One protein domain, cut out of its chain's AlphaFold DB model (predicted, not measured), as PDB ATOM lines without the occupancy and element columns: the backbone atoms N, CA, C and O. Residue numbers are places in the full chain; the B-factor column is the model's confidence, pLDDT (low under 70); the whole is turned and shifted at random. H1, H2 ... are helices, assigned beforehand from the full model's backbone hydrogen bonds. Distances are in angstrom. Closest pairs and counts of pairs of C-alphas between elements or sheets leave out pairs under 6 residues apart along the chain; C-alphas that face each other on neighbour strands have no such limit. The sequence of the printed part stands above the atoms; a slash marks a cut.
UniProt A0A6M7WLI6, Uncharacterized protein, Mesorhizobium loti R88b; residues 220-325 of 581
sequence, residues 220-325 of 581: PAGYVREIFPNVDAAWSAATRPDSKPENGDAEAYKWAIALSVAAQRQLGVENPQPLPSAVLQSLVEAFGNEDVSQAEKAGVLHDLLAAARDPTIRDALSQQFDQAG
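What this domain is: This is residues 220 to 325 of the 581 residues of an uncharacterized protein of Mesorhizobium loti R88b (UniProt A0A6M7WLI6). H2 and H3 form a helical hairpin with H1 packed across H3, and beside it H4, H5 and H6 make a looser group, in which residues 303 to 307 of H5 pack on residues 250 to 257 of H3. Residues 241 to 247 and 288 to 295 stick out. The printed part has 106 residues with six named helices, H1 to H6, and no named strand: all helix, compact, radius of gyration of the C-alphas 13.3 A, spans 41 by 27 by 22 A.

How they stand to each other: Start at H1, residues 220 to 227, which touches residues 260 to 264 alone of H3, residues 250 to 266; their closest C-alphas, Ala 221 and Ser 260, are 5.9 A apart. H2, residues 229 to 238, forms a hairpin with H3 at a shallow tilt of 26 degrees, closest C-alphas Ala 238 and Ala 252, 4.8 A. H4, residues 277 to 287, only just touches H1, with 3 pairs of C-alphas within 8 A, closest Gly 222 and Ser 277, 6.3 A. H5, residues 294 to 307, touches H3 with residues 303 to 307 alone, closest C-alphas Ala 307 and Lys 254, 4.5 A. H6, residues 311 to 323, forms a hairpin with H5. In the six helices every O i to N i+4 pair is within hydrogen-bond range.

Where its parts are: Find C-alpha 220 at (6.567, 62.957, 60.081), where H1 begins; H3 runs 24.1 A, and H6 ends at C-alpha 323, (-7.631, 64.665, 64.307).

The domain as a whole: The printed part has no cut; the link from H2 to H3 is long, and pLDDT is under 70 at residues 241 to 250.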
ATOM      1  N   PRO A 220       5.811  63.628  61.137       95.38
ATOM      2  CA  PRO A 220       6.567  62.957  60.081       95.38
ATOM      3  C   PRO A 220       6.831  63.846  58.862       95.38
ATOM      4  O   PRO A 220       7.946  63.862  58.336       95.38
ATOM      5  N   ALA A 221       5.825  64.614  58.432       95.88
ATOM      6  CA  ALA A 221       5.933  65.539  57.309       95.88
ATOM      7  C   ALA A 221       6.749  66.791  57.649       95.88
ATOM      8  O   ALA A 221       7.572  67.221  56.838       95.88
ATOM      9  N   GLY A 222       6.569  67.371  58.839       96.31
ATOM     10  CA  GLY A 222       7.408  68.482  59.295       96.31
ATOM     11  C   GLY A 222       8.870  68.079  59.464       96.31
ATOM     12  O   GLY A 222       9.763  68.835  59.088       96.31
ATOM     13  N   TYR A 223       9.126  66.854  59.918       95.56
ATOM     14  CA  TYR A 223      10.469  66.307  60.054       95.56
ATOM     15  C   TYR A 223      11.185  66.206  58.705       95.56
ATOM     16  O   TYR A 223      12.313  66.677  58.565       95.56
ATOM     17  N   VAL A 224      10.533  65.631  57.685       96.62
ATOM     18  CA  VAL A 224      11.135  65.554  56.343       96.62
ATOM     19  C   VAL A 224      11.288  66.926  55.701       96.62
ATOM     20  O   VAL A 224      12.268  67.153  54.996       96.62
ATOM     21  N   ARG A 225      10.373  67.860  55.981       95.56
ATOM     22  CA  ARG A 225      10.500  69.255  55.560       95.56
ATOM     23  C   ARG A 225      11.752  69.906  56.151       95.56
ATOM     24  O   ARG A 225      12.485  70.559  55.423       95.56
ATOM     25  N   GLU A 226      12.031  69.690  57.434       93.88
ATOM     26  CA  GLU A 226      13.191  70.271  58.122       93.88
ATOM     27  C   GLU A 226      14.536  69.765  57.569       93.88
ATOM     28  O   GLU A 226      15.498  70.527  57.471       93.88
ATOM     29  N   ILE A 227      14.626  68.487  57.195       93.56
ATOM     30  CA  ILE A 227      15.905  67.863  56.809       93.56
ATOM     31  C   ILE A 227      16.157  67.829  55.294       93.56
ATOM     32  O   ILE A 227      17.314  67.722  54.886       93.56
ATOM     33  N   PHE A 228      15.109  67.872  54.461       94.31
ATOM     34  CA  PHE A 228      15.214  67.749  53.007       94.31
ATOM     35  C   PHE A 228      14.838  69.078  52.329       94.31
ATOM     36  O   PHE A 228      13.652  69.391  52.195       94.31
ATOM     37  N   PRO A 229      15.820  69.859  51.831       94.31
ATOM     38  CA  PRO A 229      15.569  71.194  51.272       94.31
ATOM     39  C   PRO A 229      14.579  71.223  50.101       94.31
ATOM     40  O   PRO A 229      13.865  72.201  49.904       94.31
ATOM     41  N   ASN A 230      14.515  70.152  49.309       92.94
ATOM     42  CA  ASN A 230      13.547  70.015  48.222       92.94
ATOM     43  C   ASN A 230      12.107  69.862  48.738       92.94
ATOM     44  O   ASN A 230      11.189  70.384  48.108       92.94
ATOM     45  N   VAL A 231      11.906  69.179  49.871       94.94
ATOM     46  CA  VAL A 231      10.598  69.070  50.534       94.94
ATOM     47  C   VAL A 231      10.179  70.435  51.081       94.94
ATOM     48  O   VAL A 231       9.042  70.852  50.860       94.94
ATOM     49  N   ASP A 232      11.092  71.169  51.722       94.75
ATOM     50  CA  ASP A 232      10.811  72.531  52.198       94.75
ATOM     51  C   ASP A 232      10.476  73.506  51.070       94.75
ATOM     52  O   ASP A 232       9.497  74.248  51.166       94.75
ATOM     53  N   ALA A 233      11.221  73.462  49.965       91.25
ATOM     54  CA  ALA A 233      10.937  74.283  48.795       91.25
ATOM     55  C   ALA A 233       9.549  73.985  48.201       91.25
ATOM     56  O   ALA A 233       8.839  74.912  47.814       91.25
ATOM     57  N   ALA A 234       9.143  72.709  48.156       90.31
ATOM     58  CA  ALA A 234       7.827  72.313  47.660       90.31
ATOM     59  C   ALA A 234       6.696  72.827  48.565       90.31
ATOM     60  O   ALA A 234       5.743  73.423  48.066       90.31
ATOM     61  N   TRP A 235       6.825  72.672  49.887       90.88
ATOM     62  CA  TRP A 235       5.841  73.203  50.833       90.88
ATOM     63  C   TRP A 235       5.780  74.726  50.823       90.88
ATOM     64  O   TRP A 235       4.693  75.289  50.806       90.88
ATOM     65  N   SER A 236       6.930  75.392  50.760       90.31
ATOM     66  CA  SER A 236       6.997  76.853  50.686       90.31
ATOM     67  C   SER A 236       6.384  77.404  49.399       90.31
ATOM     68  O   SER A 236       5.860  78.513  49.406       90.31
ATOM     69  N   ALA A 237       6.435  76.649  48.296       85.94
ATOM     70  CA  ALA A 237       5.749  77.001  47.057       85.94
ATOM     71  C   ALA A 237       4.230  76.778  47.141       85.94
ATOM     72  O   ALA A 237       3.490  77.569  46.569       85.94
ATOM     73  N   ALA A 238       3.784  75.731  47.844       84.00
ATOM     74  CA  ALA A 238       2.368  75.394  47.998       84.00
ATOM     75  C   ALA A 238       1.617  76.318  48.969       84.00
ATOM     76  O   ALA A 238       0.421  76.511  48.814       84.00
ATOM     77  N   THR A 239       2.298  76.893  49.963       79.56
ATOM     78  CA  THR A 239       1.682  77.774  50.973       79.56
ATOM     79  C   THR A 239       1.959  79.256  50.714       79.56
ATOM     80  O   THR A 239       2.117  80.033  51.658       79.56
ATOM     81  N   ARG A 240       2.125  79.654  49.448       72.81
ATOM     82  CA  ARG A 240       2.428  81.044  49.097       72.81
ATOM     83  C   ARG A 240       1.215  81.954  49.351       72.81
ATOM     84  O   ARG A 240       0.134  81.652  48.861       72.81
ATOM     85  N   PRO A 241       1.374  83.084  50.069       56.09
ATOM     86  CA  PRO A 241       0.261  83.997  50.360       56.09
ATOM     87  C   PRO A 241      -0.329  84.701  49.127       56.09
ATOM     88  O   PRO A 241      -1.413  85.269  49.206       56.09
ATOM     89  N   ASP A 242       0.412  84.741  48.018       53.44
ATOM     90  CA  ASP A 242       0.133  85.517  46.806       53.44
ATOM     91  C   ASP A 242      -0.420  84.684  45.635       53.44
ATOM     92  O   ASP A 242      -0.696  85.232  44.561       53.44
ATOM     93  N   SER A 243      -0.623  83.378  45.828       51.06
ATOM     94  CA  SER A 243      -1.244  82.504  44.835       51.06
ATOM     95  C   SER A 243      -2.700  82.911  44.582       51.06
ATOM     96  O   SER A 243      -3.553  82.846  45.466       51.06
ATOM     97  N   LYS A 244      -3.015  83.344  43.354       42.19
ATOM     98  CA  LYS A 244      -4.408  83.560  42.942       42.19
ATOM     99  C   LYS A 244      -5.110  82.200  42.765       42.19
ATOM    100  O   LYS A 244      -4.594  81.374  42.008       42.19
ATOM    101  N   PRO A 245      -6.318  82.011  43.333       43.06
ATOM    102  CA  PRO A 245      -7.041  80.731  43.372       43.06
ATOM    103  C   PRO A 245      -7.537  80.229  42.005       43.06
ATOM    104  O   PRO A 245      -8.162  79.180  41.909       43.06
ATOM    105  N   GLU A 246      -7.276  80.959  40.921       42.50
ATOM    106  CA  GLU A 246      -7.914  80.705  39.629       42.50
ATOM    107  C   GLU A 246      -7.159  79.705  38.738       42.50
ATOM    108  O   GLU A 246      -7.646  79.418  37.653       42.50
ATOM    109  N   ASN A 247      -6.002  79.172  39.170       42.91
ATOM    110  CA  ASN A 247      -5.337  77.980  38.587       42.91
ATOM    111  C   ASN A 247      -4.037  77.553  39.316       42.91
ATOM    112  O   ASN A 247      -3.373  76.606  38.887       42.91
ATOM    113  N   GLY A 248      -3.630  78.243  40.386       53.34
ATOM    114  CA  GLY A 248      -2.456  77.902  41.191       53.34
ATOM    115  C   GLY A 248      -2.880  77.396  42.563       53.34
ATOM    116  O   GLY A 248      -3.577  78.112  43.261       53.34
ATOM    117  N   ASP A 249      -2.521  76.145  42.867       58.72
ATOM    118  CA  ASP A 249      -2.091  75.624  44.185       58.72
ATOM    119  C   ASP A 249      -2.396  74.127  44.323       58.72
ATOM    120  O   ASP A 249      -1.626  73.406  44.950       58.72
ATOM    121  N   ALA A 250      -3.412  73.591  43.636       68.38
ATOM    122  CA  ALA A 250      -3.707  72.153  43.669       68.38
ATOM    123  C   ALA A 250      -2.537  71.290  43.151       68.38
ATOM    124  O   ALA A 250      -2.206  70.269  43.748       68.38
ATOM    125  N   GLU A 251      -1.863  71.697  42.067       75.69
ATOM    126  CA  GLU A 251      -0.652  71.007  41.580       75.69
ATOM    127  C   GLU A 251       0.563  71.212  42.505       75.69
ATOM    128  O   GLU A 251       1.387  70.306  42.640       75.69
ATOM    129  N   ALA A 252       0.655  72.349  43.200       83.00
ATOM    130  CA  ALA A 252       1.722  72.602  44.168       83.00
ATOM    131  C   ALA A 252       1.552  71.730  45.424       83.00
ATOM    132  O   ALA A 252       2.508  71.083  45.851       83.00
ATOM    133  N   TYR A 253       0.329  71.621  45.952       85.56
ATOM    134  CA  TYR A 253      -0.013  70.692  47.030       85.56
ATOM    135  C   TYR A 253       0.180  69.233  46.608       85.56
ATOM    136  O   TYR A 253       0.765  68.465  47.370       85.56
ATOM    137  N   LYS A 254      -0.221  68.847  45.385       85.50
ATOM    138  CA  LYS A 254       0.050  67.502  44.834       85.50
ATOM    139  C   LYS A 254       1.535  67.174  44.890       85.50
ATOM    140  O   LYS A 254       1.917  66.116  45.389       85.50
ATOM    141  N   TRP A 255       2.367  68.084  44.388       84.81
ATOM    142  CA  TRP A 255       3.812  67.903  44.374       84.81
ATOM    143  C   TRP A 255       4.403  67.849  45.788       84.81
ATOM    144  O   TRP A 255       5.181  66.942  46.090       84.81
ATOM    145  N   ALA A 256       4.004  68.765  46.674       90.94
ATOM    146  CA  ALA A 256       4.498  68.827  48.048       90.94
ATOM    147  C   ALA A 256       4.122  67.583  48.868       90.94
ATOM    148  O   ALA A 256       4.987  67.002  49.527       90.94
ATOM    149  N   ILE A 257       2.871  67.115  48.766       91.44
ATOM    150  CA  ILE A 257       2.405  65.880  49.410       91.44
ATOM    151  C   ILE A 257       3.191  64.677  48.883       91.44
ATOM    152  O   ILE A 257       3.721  63.899  49.676       91.44
ATOM    153  N   ALA A 258       3.313  64.534  47.560       90.50
ATOM    154  CA  ALA A 258       4.028  63.410  46.961       90.50
ATOM    155  C   ALA A 258       5.498  63.361  47.408       90.50
ATOM    156  O   ALA A 258       5.993  62.299  47.790       90.50
ATOM    157  N   LEU A 259       6.182  64.510  47.409       91.50
ATOM    158  CA  LEU A 259       7.583  64.602  47.809       91.50
ATOM    159  C   LEU A 259       7.774  64.356  49.313       91.50
ATOM    160  O   LEU A 259       8.700  63.647  49.702       91.50
ATOM    161  N   SER A 260       6.873  64.884  50.147       94.31
ATOM    162  CA  SER A 260       6.851  64.652  51.597       94.31
ATOM    163  C   SER A 260       6.677  63.168  51.928       94.31
ATOM    164  O   SER A 260       7.482  62.591  52.658       94.31
ATOM    165  N   VAL A 261       5.675  62.511  51.336       94.38
ATOM    166  CA  VAL A 261       5.402  61.080  51.547       94.38
ATOM    167  C   VAL A 261       6.565  60.218  51.053       94.38
ATOM    168  O   VAL A 261       6.963  59.271  51.732       94.38
ATOM    169  N   ALA A 262       7.145  60.543  49.893       93.31
ATOM    170  CA  ALA A 262       8.308  59.829  49.374       93.31
ATOM    171  C   ALA A 262       9.512  59.934  50.324       93.31
ATOM    172  O   ALA A 262      10.149  58.923  50.621       93.31
ATOM    173  N   ALA A 263       9.783  61.128  50.857       95.44
ATOM    174  CA  ALA A 263      10.850  61.349  51.828       95.44
ATOM    175  C   ALA A 263      10.603  60.601  53.151       95.44
ATOM    176  O   ALA A 263      11.527  60.024  53.723       95.44
ATOM    177  N   GLN A 264       9.355  60.544  53.622       96.12
ATOM    178  CA  GLN A 264       8.989  59.788  54.825       96.12
ATOM    179  C   GLN A 264       9.216  58.286  54.631       96.12
ATOM    180  O   GLN A 264       9.830  57.633  55.476       96.12
ATOM    181  N   ARG A 265       8.811  57.744  53.477       93.88
ATOM    182  CA  ARG A 265       9.069  56.343  53.114       93.88
ATOM    183  C   ARG A 265      10.564  56.049  52.994       93.88
ATOM    184  O   ARG A 265      11.010  55.015  53.479       93.88
ATOM    185  N   GLN A 266      11.353  56.965  52.425       94.19
ATOM    186  CA  GLN A 266      12.816  56.838  52.366       94.19
ATOM    187  C   GLN A 266      13.436  56.721  53.766       94.19
ATOM    188  O   GLN A 266      14.398  55.979  53.963       94.19
ATOM    189  N   LEU A 267      12.879  57.428  54.748       94.00
ATOM    190  CA  LEU A 267      13.297  57.314  56.139       94.00
ATOM    191  C   LEU A 267      12.734  56.090  56.863       94.00
ATOM    192  O   LEU A 267      13.096  55.886  58.016       94.00
ATOM    193  N   GLY A 268      11.886  55.275  56.237       93.06
ATOM    194  CA  GLY A 268      11.227  54.146  56.892       93.06
ATOM    195  C   GLY A 268      10.170  54.580  57.907       93.06
ATOM    196  O   GLY A 268      10.106  54.019  58.997       93.06
ATOM    197  N   VAL A 269       9.392  55.621  57.600       91.50
ATOM    198  CA  VAL A 269       8.152  55.934  58.325       91.50
ATOM    199  C   VAL A 269       7.055  54.995  57.821       91.50
ATOM    200  O   VAL A 269       6.712  55.030  56.640       91.50
ATOM    201  N   GLU A 270       6.518  54.165  58.713       84.31
ATOM    202  CA  GLU A 270       5.523  53.131  58.382       84.31
ATOM    203  C   GLU A 270       4.155  53.716  58.028       84.31
ATOM    204  O   GLU A 270       3.529  53.273  57.068       84.31
ATOM    205  N   ASN A 271       3.741  54.761  58.752       88.19
ATOM    206  CA  ASN A 271       2.469  55.458  58.566       88.19
ATOM    207  C   ASN A 271       2.726  56.917  58.150       88.19
ATOM    208  O   ASN A 271       2.776  57.796  59.016       88.19
ATOM    209  N   PRO A 272       2.960  57.197  56.850       91.38
ATOM    210  CA  PRO A 272       3.234  58.548  56.392       91.38
ATOM    211  C   PRO A 272       2.065  59.487  56.667       91.38
ATOM    212  O   PRO A 272       0.919  59.187  56.338       91.38
ATOM    213  N   GLN A 273       2.380  60.659  57.203       94.12
ATOM    214  CA  GLN A 273       1.437  61.756  57.366       94.12
ATOM    215  C   GLN A 273       1.616  62.736  56.203       94.12
ATOM    216  O   GLN A 273       2.715  63.258  56.033       94.12
ATOM    217  N   PRO A 274       0.604  62.975  55.354       92.12
ATOM    218  CA  PRO A 274       0.774  63.801  54.157       92.12
ATOM    219  C   PRO A 274       1.147  65.261  54.440       92.12
ATOM    220  O   PRO A 274       2.043  65.798  53.780       92.12
ATOM    221  N   LEU A 275       0.484  65.899  55.410       94.06
ATOM    222  CA  LEU A 275       0.660  67.319  55.719       94.06
ATOM    223  C   LEU A 275       1.588  67.535  56.921       94.06
ATOM    224  O   LEU A 275       1.392  66.881  57.947       94.06
ATOM    225  N   PRO A 276       2.536  68.494  56.844       95.88
ATOM    226  CA  PRO A 276       3.245  68.993  58.015       95.88
ATOM    227  C   PRO A 276       2.270  69.604  59.015       95.88
ATOM    228  O   PRO A 276       1.340  70.314  58.621       95.88
ATOM    229  N   SER A 277       2.543  69.430  60.307       93.06
ATOM    230  CA  SER A 277       1.670  69.953  61.364       93.06
ATOM    231  C   SER A 277       1.517  71.477  61.299       93.06
ATOM    232  O   SER A 277       0.426  71.993  61.513       93.06
ATOM    233  N   ALA A 278       2.563  72.209  60.897       91.12
ATOM    234  CA  ALA A 278       2.491  73.660  60.689       91.12
ATOM    235  C   ALA A 278       1.511  74.070  59.569       91.12
ATOM    236  O   ALA A 278       0.836  75.091  59.677       91.12
ATOM    237  N   VAL A 279       1.407  73.270  58.501       90.12
ATOM    238  CA  VAL A 279       0.445  73.517  57.413       90.12
ATOM    239  C   VAL A 279      -0.969  73.228  57.906       90.12
ATOM    240  O   VAL A 279      -1.869  74.039  57.702       90.12
ATOM    241  N   LEU A 280      -1.155  72.120  58.625       90.06
ATOM    242  CA  LEU A 280      -2.441  71.763  59.221       90.06
ATOM    243  C   LEU A 280      -2.922  72.828  60.217       90.06
ATOM    244  O   LEU A 280      -4.077  73.237  60.170       90.06
ATOM    245  N   GLN A 281      -2.021  73.347  61.051       89.00
ATOM    246  CA  GLN A 281      -2.322  74.429  61.981       89.00
ATOM    247  C   GLN A 281      -2.728  75.714  61.248       89.00
ATOM    248  O   GLN A 281      -3.713  76.337  61.632       89.00
ATOM    249  N   SER A 282      -2.043  76.075  60.157       86.69
ATOM    250  CA  SER A 282      -2.431  77.246  59.357       86.69
ATOM    251  C   SER A 282      -3.831  77.111  58.743       86.69
ATOM    252  O   SER A 282      -4.561  78.095  58.664       86.69
ATOM    253  N   LEU A 283      -4.245  75.889  58.375       86.06
ATOM    254  CA  LEU A 283      -5.602  75.610  57.896       86.06
ATOM    255  C   LEU A 283      -6.630  75.740  59.023       86.06
ATOM    256  O   LEU A 283      -7.672  76.360  58.822       86.06
ATOM    257  N   VAL A 284      -6.332  75.208  60.212       87.62
ATOM    258  CA  VAL A 284      -7.187  75.358  61.403       87.62
ATOM    259  C   VAL A 284      -7.375  76.833  61.760       87.62
ATOM    260  O   VAL A 284      -8.500  77.266  61.992       87.62
ATOM    261  N   GLU A 285      -6.300  77.620  61.750       86.38
ATOM    262  CA  GLU A 285      -6.348  79.061  62.017       86.38
ATOM    263  C   GLU A 285      -7.147  79.812  60.943       86.38
ATOM    264  O   GLU A 285      -8.025  80.609  61.278       86.38
ATOM    265  N   ALA A 286      -6.921  79.510  59.660       83.38
ATOM    266  CA  ALA A 286      -7.674  80.105  58.555       83.38
ATOM    267  C   ALA A 286      -9.172  79.772  58.634       83.38
ATOM    268  O   ALA A 286     -10.019  80.628  58.384       83.38
ATOM    269  N   PHE A 287      -9.518  78.544  59.019       85.06
ATOM    270  CA  PHE A 287     -10.908  78.102  59.129       85.06
ATOM    271  C   PHE A 287     -11.574  78.554  60.429       85.06
ATOM    272  O   PHE A 287     -12.804  78.556  60.511       85.06
ATOM    273  N   GLY A 288     -10.793  78.963  61.429       82.00
ATOM    274  CA  GLY A 288     -11.286  79.650  62.617       82.00
ATOM    275  C   GLY A 288     -11.806  81.061  62.325       82.00
ATOM    276  O   GLY A 288     -12.538  81.605  63.146       82.00
ATOM    277  N   ASN A 289     -11.477  81.643  61.164       81.69
ATOM    278  CA  ASN A 289     -12.008  82.937  60.752       81.69
ATOM    279  C   ASN A 289     -13.492  82.824  60.336       81.69
ATOM    280  O   ASN A 289     -13.863  81.982  59.507       81.69
ATOM    281  N   GLU A 290     -14.337  83.678  60.920       79.00
ATOM    282  CA  GLU A 290     -15.778  83.762  60.636       79.00
ATOM    283  C   GLU A 290     -16.072  84.304  59.231       79.00
ATOM    284  O   GLU A 290     -17.116  83.984  58.664       79.00
ATOM    285  N   ASP A 291     -15.134  85.053  58.643       83.94
ATOM    286  CA  ASP A 291     -15.265  85.609  57.292       83.94
ATOM    287  C   ASP A 291     -15.178  84.536  56.193       83.94
ATOM    288  O   ASP A 291     -15.557  84.787  55.050       83.94
ATOM    289  N   VAL A 292     -14.682  83.335  56.521       78.69
ATOM    290  CA  VAL A 292     -14.574  82.216  55.578       78.69
ATOM    291  C   VAL A 292     -15.840  81.367  55.658       78.69
ATOM    292  O   VAL A 292     -16.163  80.785  56.701       78.69
ATOM    293  N   SER A 293     -16.551  81.248  54.540       84.75
ATOM    294  CA  SER A 293     -17.782  80.464  54.456       84.75
ATOM    295  C   SER A 293     -17.517  78.957  54.575       84.75
ATOM    296  O   SER A 293     -16.449  78.453  54.230       84.75
ATOM    297  N   GLN A 294     -18.520  78.190  55.018       81.88
ATOM    298  CA  GLN A 294     -18.409  76.722  55.068       81.88
ATOM    299  C   GLN A 294     -18.186  76.099  53.680       81.88
ATOM    300  O   GLN A 294     -17.481  75.101  53.565       81.88
ATOM    301  N   ALA A 295     -18.734  76.707  52.623       79.50
ATOM    302  CA  ALA A 295     -18.529  76.251  51.250       79.50
ATOM    303  C   ALA A 295     -17.065  76.410  50.803       79.50
ATOM    304  O   ALA A 295     -16.522  75.512  50.165       79.50
ATOM    305  N   GLU A 296     -16.408  77.510  51.181       80.69
ATOM    306  CA  GLU A 296     -14.981  77.725  50.905       80.69
ATOM    307  C   GLU A 296     -14.105  76.752  51.701       80.69
ATOM    308  O   GLU A 296     -13.194  76.150  51.133       80.69
ATOM    309  N   LYS A 297     -14.421  76.521  52.985       81.88
ATOM    310  CA  LYS A 297     -13.723  75.526  53.826       81.88
ATOM    311  C   LYS A 297     -13.798  74.129  53.208       81.88
ATOM    312  O   LYS A 297     -12.773  73.471  53.037       81.88
ATOM    313  N   ALA A 298     -14.999  73.703  52.817       82.00
ATOM    314  CA  ALA A 298     -15.221  72.414  52.169       82.00
ATOM    315  C   ALA A 298     -14.507  72.314  50.810       82.00
ATOM    316  O   ALA A 298     -13.953  71.260  50.499       82.00
ATOM    317  N   GLY A 299     -14.472  73.401  50.030       80.81
ATOM    318  CA  GLY A 299     -13.738  73.474  48.765       80.81
ATOM    319  C   GLY A 299     -12.239  73.227  48.946       80.81
ATOM    320  O   GLY A 299     -11.680  72.348  48.296       80.81
ATOM    321  N   VAL A 300     -11.608  73.906  49.907       82.31
ATOM    322  CA  VAL A 300     -10.173  73.737  50.201       82.31
ATOM    323  C   VAL A 300      -9.848  72.309  50.654       82.31
ATOM    324  O   VAL A 300      -8.877  71.716  50.179       82.31
ATOM    325  N   LEU A 301     -10.657  71.720  51.545       84.88
ATOM    326  CA  LEU A 301     -10.454  70.330  51.977       84.88
ATOM    327  C   LEU A 301     -10.642  69.344  50.818       84.88
ATOM    328  O   LEU A 301      -9.866  68.395  50.687       84.88
ATOM    329  N   HIS A 302     -11.638  69.577  49.960       83.62
ATOM    330  CA  HIS A 302     -11.870  68.766  48.770       83.62
ATOM    331  C   HIS A 302     -10.677  68.815  47.811       83.62
ATOM    332  O   HIS A 302     -10.219  67.765  47.357       83.62
ATOM    333  N   ASP A 303     -10.122  70.000  47.562       81.88
ATOM    334  CA  ASP A 303      -8.972  70.180  46.676       81.88
ATOM    335  C   ASP A 303      -7.705  69.510  47.230       81.88
ATOM    336  O   ASP A 303      -6.957  68.874  46.481       81.88
ATOM    337  N   LEU A 304      -7.490  69.559  48.550       84.31
ATOM    338  CA  LEU A 304      -6.402  68.836  49.218       84.31
ATOM    339  C   LEU A 304      -6.578  67.312  49.120       84.31
ATOM    340  O   LEU A 304      -5.623  66.591  48.821       84.31
ATOM    341  N   LEU A 305      -7.797  66.797  49.301       86.75
ATOM    342  CA  LEU A 305      -8.095  65.370  49.111       86.75
ATOM    343  C   LEU A 305      -7.939  64.935  47.648       86.75
ATOM    344  O   LEU A 305      -7.475  63.822  47.376       86.75
ATOM    345  N   ALA A 306      -8.281  65.810  46.700       83.44
ATOM    346  CA  ALA A 306      -8.059  65.599  45.273       83.44
ATOM    347  C   ALA A 306      -6.564  65.652  44.906       83.44
ATOM    348  O   ALA A 306      -6.138  65.026  43.926       83.44
ATOM    349  N   ALA A 307      -5.744  66.354  45.696       81.00
ATOM    350  CA  ALA A 307      -4.296  66.363  45.547       81.00
ATOM    351  C   ALA A 307      -3.647  65.020  45.941       81.00
ATOM    352  O   ALA A 307      -2.679  64.581  45.314       81.00
ATOM    353  N   ALA A 308      -4.216  64.303  46.911       85.44
ATOM    354  CA  ALA A 308      -3.804  62.943  47.249       85.44
ATOM    355  C   ALA A 308      -4.384  61.924  46.243       85.44
ATOM    356  O   ALA A 308      -5.534  61.502  46.356       85.44
ATOM    357  N   ARG A 309      -3.609  61.520  45.223       77.19
ATOM    358  CA  ARG A 309      -4.068  60.543  44.203       77.19
ATOM    359  C   ARG A 309      -4.147  59.104  44.719       77.19
ATOM    360  O   ARG A 309      -5.007  58.350  44.268       77.19
ATOM    361  N   ASP A 310      -3.243  58.739  45.622       83.88
ATOM    362  CA  ASP A 310      -3.159  57.414  46.238       83.88
ATOM    363  C   ASP A 310      -4.257  57.272  47.316       83.88
ATOM    364  O   ASP A 310      -4.351  58.154  48.177       83.88
ATOM    365  N   PRO A 311      -5.097  56.215  47.277       87.00
ATOM    366  CA  PRO A 311      -6.171  56.013  48.251       87.00
ATOM    367  C   PRO A 311      -5.684  56.008  49.702       87.00
ATOM    368  O   PRO A 311      -6.261  56.699  50.531       87.00
ATOM    369  N   THR A 312      -4.570  55.336  49.995       87.88
ATOM    370  CA  THR A 312      -4.001  55.264  51.346       87.88
ATOM    371  C   THR A 312      -3.523  56.634  51.823       87.88
ATOM    372  O   THR A 312      -3.689  56.988  52.987       87.88
ATOM    373  N   ILE A 313      -2.959  57.444  50.923       88.62
ATOM    374  CA  ILE A 313      -2.551  58.821  51.242       88.62
ATOM    375  C   ILE A 313      -3.768  59.724  51.455       88.62
ATOM    376  O   ILE A 313      -3.731  60.597  52.318       88.62
ATOM    377  N   ARG A 314      -4.857  59.510  50.709       90.31
ATOM    378  CA  ARG A 314      -6.118  60.234  50.909       90.31
ATOM    379  C   ARG A 314      -6.778  59.873  52.241       90.31
ATOM    380  O   ARG A 314      -7.286  60.767  52.917       90.31
ATOM    381  N   ASP A 315      -6.721  58.608  52.640       90.44
ATOM    382  CA  ASP A 315      -7.229  58.146  53.934       90.44
ATOM    383  C   ASP A 315      -6.403  58.743  55.080       90.44
ATOM    384  O   ASP A 315      -6.965  59.311  56.013       90.44
ATOM    385  N   ALA A 316      -5.070  58.719  54.969       91.31
ATOM    386  CA  ALA A 316      -4.179  59.344  55.948       91.31
ATOM    387  C   ALA A 316      -4.417  60.861  56.062       91.31
ATOM    388  O   ALA A 316      -4.436  61.410  57.162       91.31
ATOM    389  N   LEU A 317      -4.646  61.541  54.935       91.81
ATOM    390  CA  LEU A 317      -4.995  62.962  54.906       91.81
ATOM    391  C   LEU A 317      -6.345  63.237  55.588       91.81
ATOM    392  O   LEU A 317      -6.451  64.170  56.381       91.81
ATOM    393  N   SER A 318      -7.356  62.404  55.325       90.00
ATOM    394  CA  SER A 318      -8.669  62.503  55.979       90.00
ATOM    395  C   SER A 318      -8.541  62.327  57.493       90.00
ATOM    396  O   SER A 318      -9.026  63.160  58.250       90.00
ATOM    397  N   GLN A 319      -7.784  61.322  57.940       91.06
ATOM    398  CA  GLN A 319      -7.511  61.106  59.361       91.06
ATOM    399  C   GLN A 319      -6.796  62.301  60.007       91.06
ATOM    400  O   GLN A 319      -7.121  62.664  61.136       91.06
ATOM    401  N   GLN A 320      -5.848  62.941  59.312       92.25
ATOM    402  CA  GLN A 320      -5.207  64.162  59.815       92.25
ATOM    403  C   GLN A 320      -6.215  65.310  59.982       92.25
ATOM    404  O   GLN A 320      -6.160  66.031  60.978       92.25
ATOM    405  N   PHE A 321      -7.151  65.476  59.045       90.62
ATOM    406  CA  PHE A 321      -8.217  66.475  59.165       90.62
ATOM    407  C   PHE A 321      -9.174  66.174  60.320       90.62
ATOM    408  O   PHE A 321      -9.519  67.090  61.068       90.62
ATOM    409  N   ASP A 322      -9.557  64.910  60.507       88.19
ATOM    410  CA  ASP A 322     -10.387  64.467  61.630       88.19
ATOM    411  C   ASP A 322      -9.710  64.771  62.971       88.19
ATOM    412  O   ASP A 322     -10.314  65.379  63.856       88.19
ATOM    413  N   GLN A 323      -8.427  64.420  63.100       86.81
ATOM    414  CA  GLN A 323      -7.631  64.665  64.307       86.81
ATOM    415  C   GLN A 323      -7.456  66.158  64.610       86.81
ATOM    416  O   GLN A 323      -7.389  66.542  65.776       86.81
ATOM    417  N   ALA A 324      -7.417  67.003  63.577       86.00
ATOM    418  CA  ALA A 324      -7.368  68.457  63.719       86.00
ATOM    419  C   ALA A 324      -8.746  69.113  63.930       86.00
ATOM    420  O   ALA A 324      -8.816  70.329  64.103       86.00
ATOM    421  N   GLY A 325      -9.841  68.345  63.907       83.88
ATOM    422  CA  GLY A 325     -11.202  68.869  64.052       83.88
ATOM    423  C   GLY A 325     -11.746  69.584  62.808       83.88
ATOM    424  O   GLY A 325     -12.731  70.313  62.903       83.88
TER     425      GLY A 325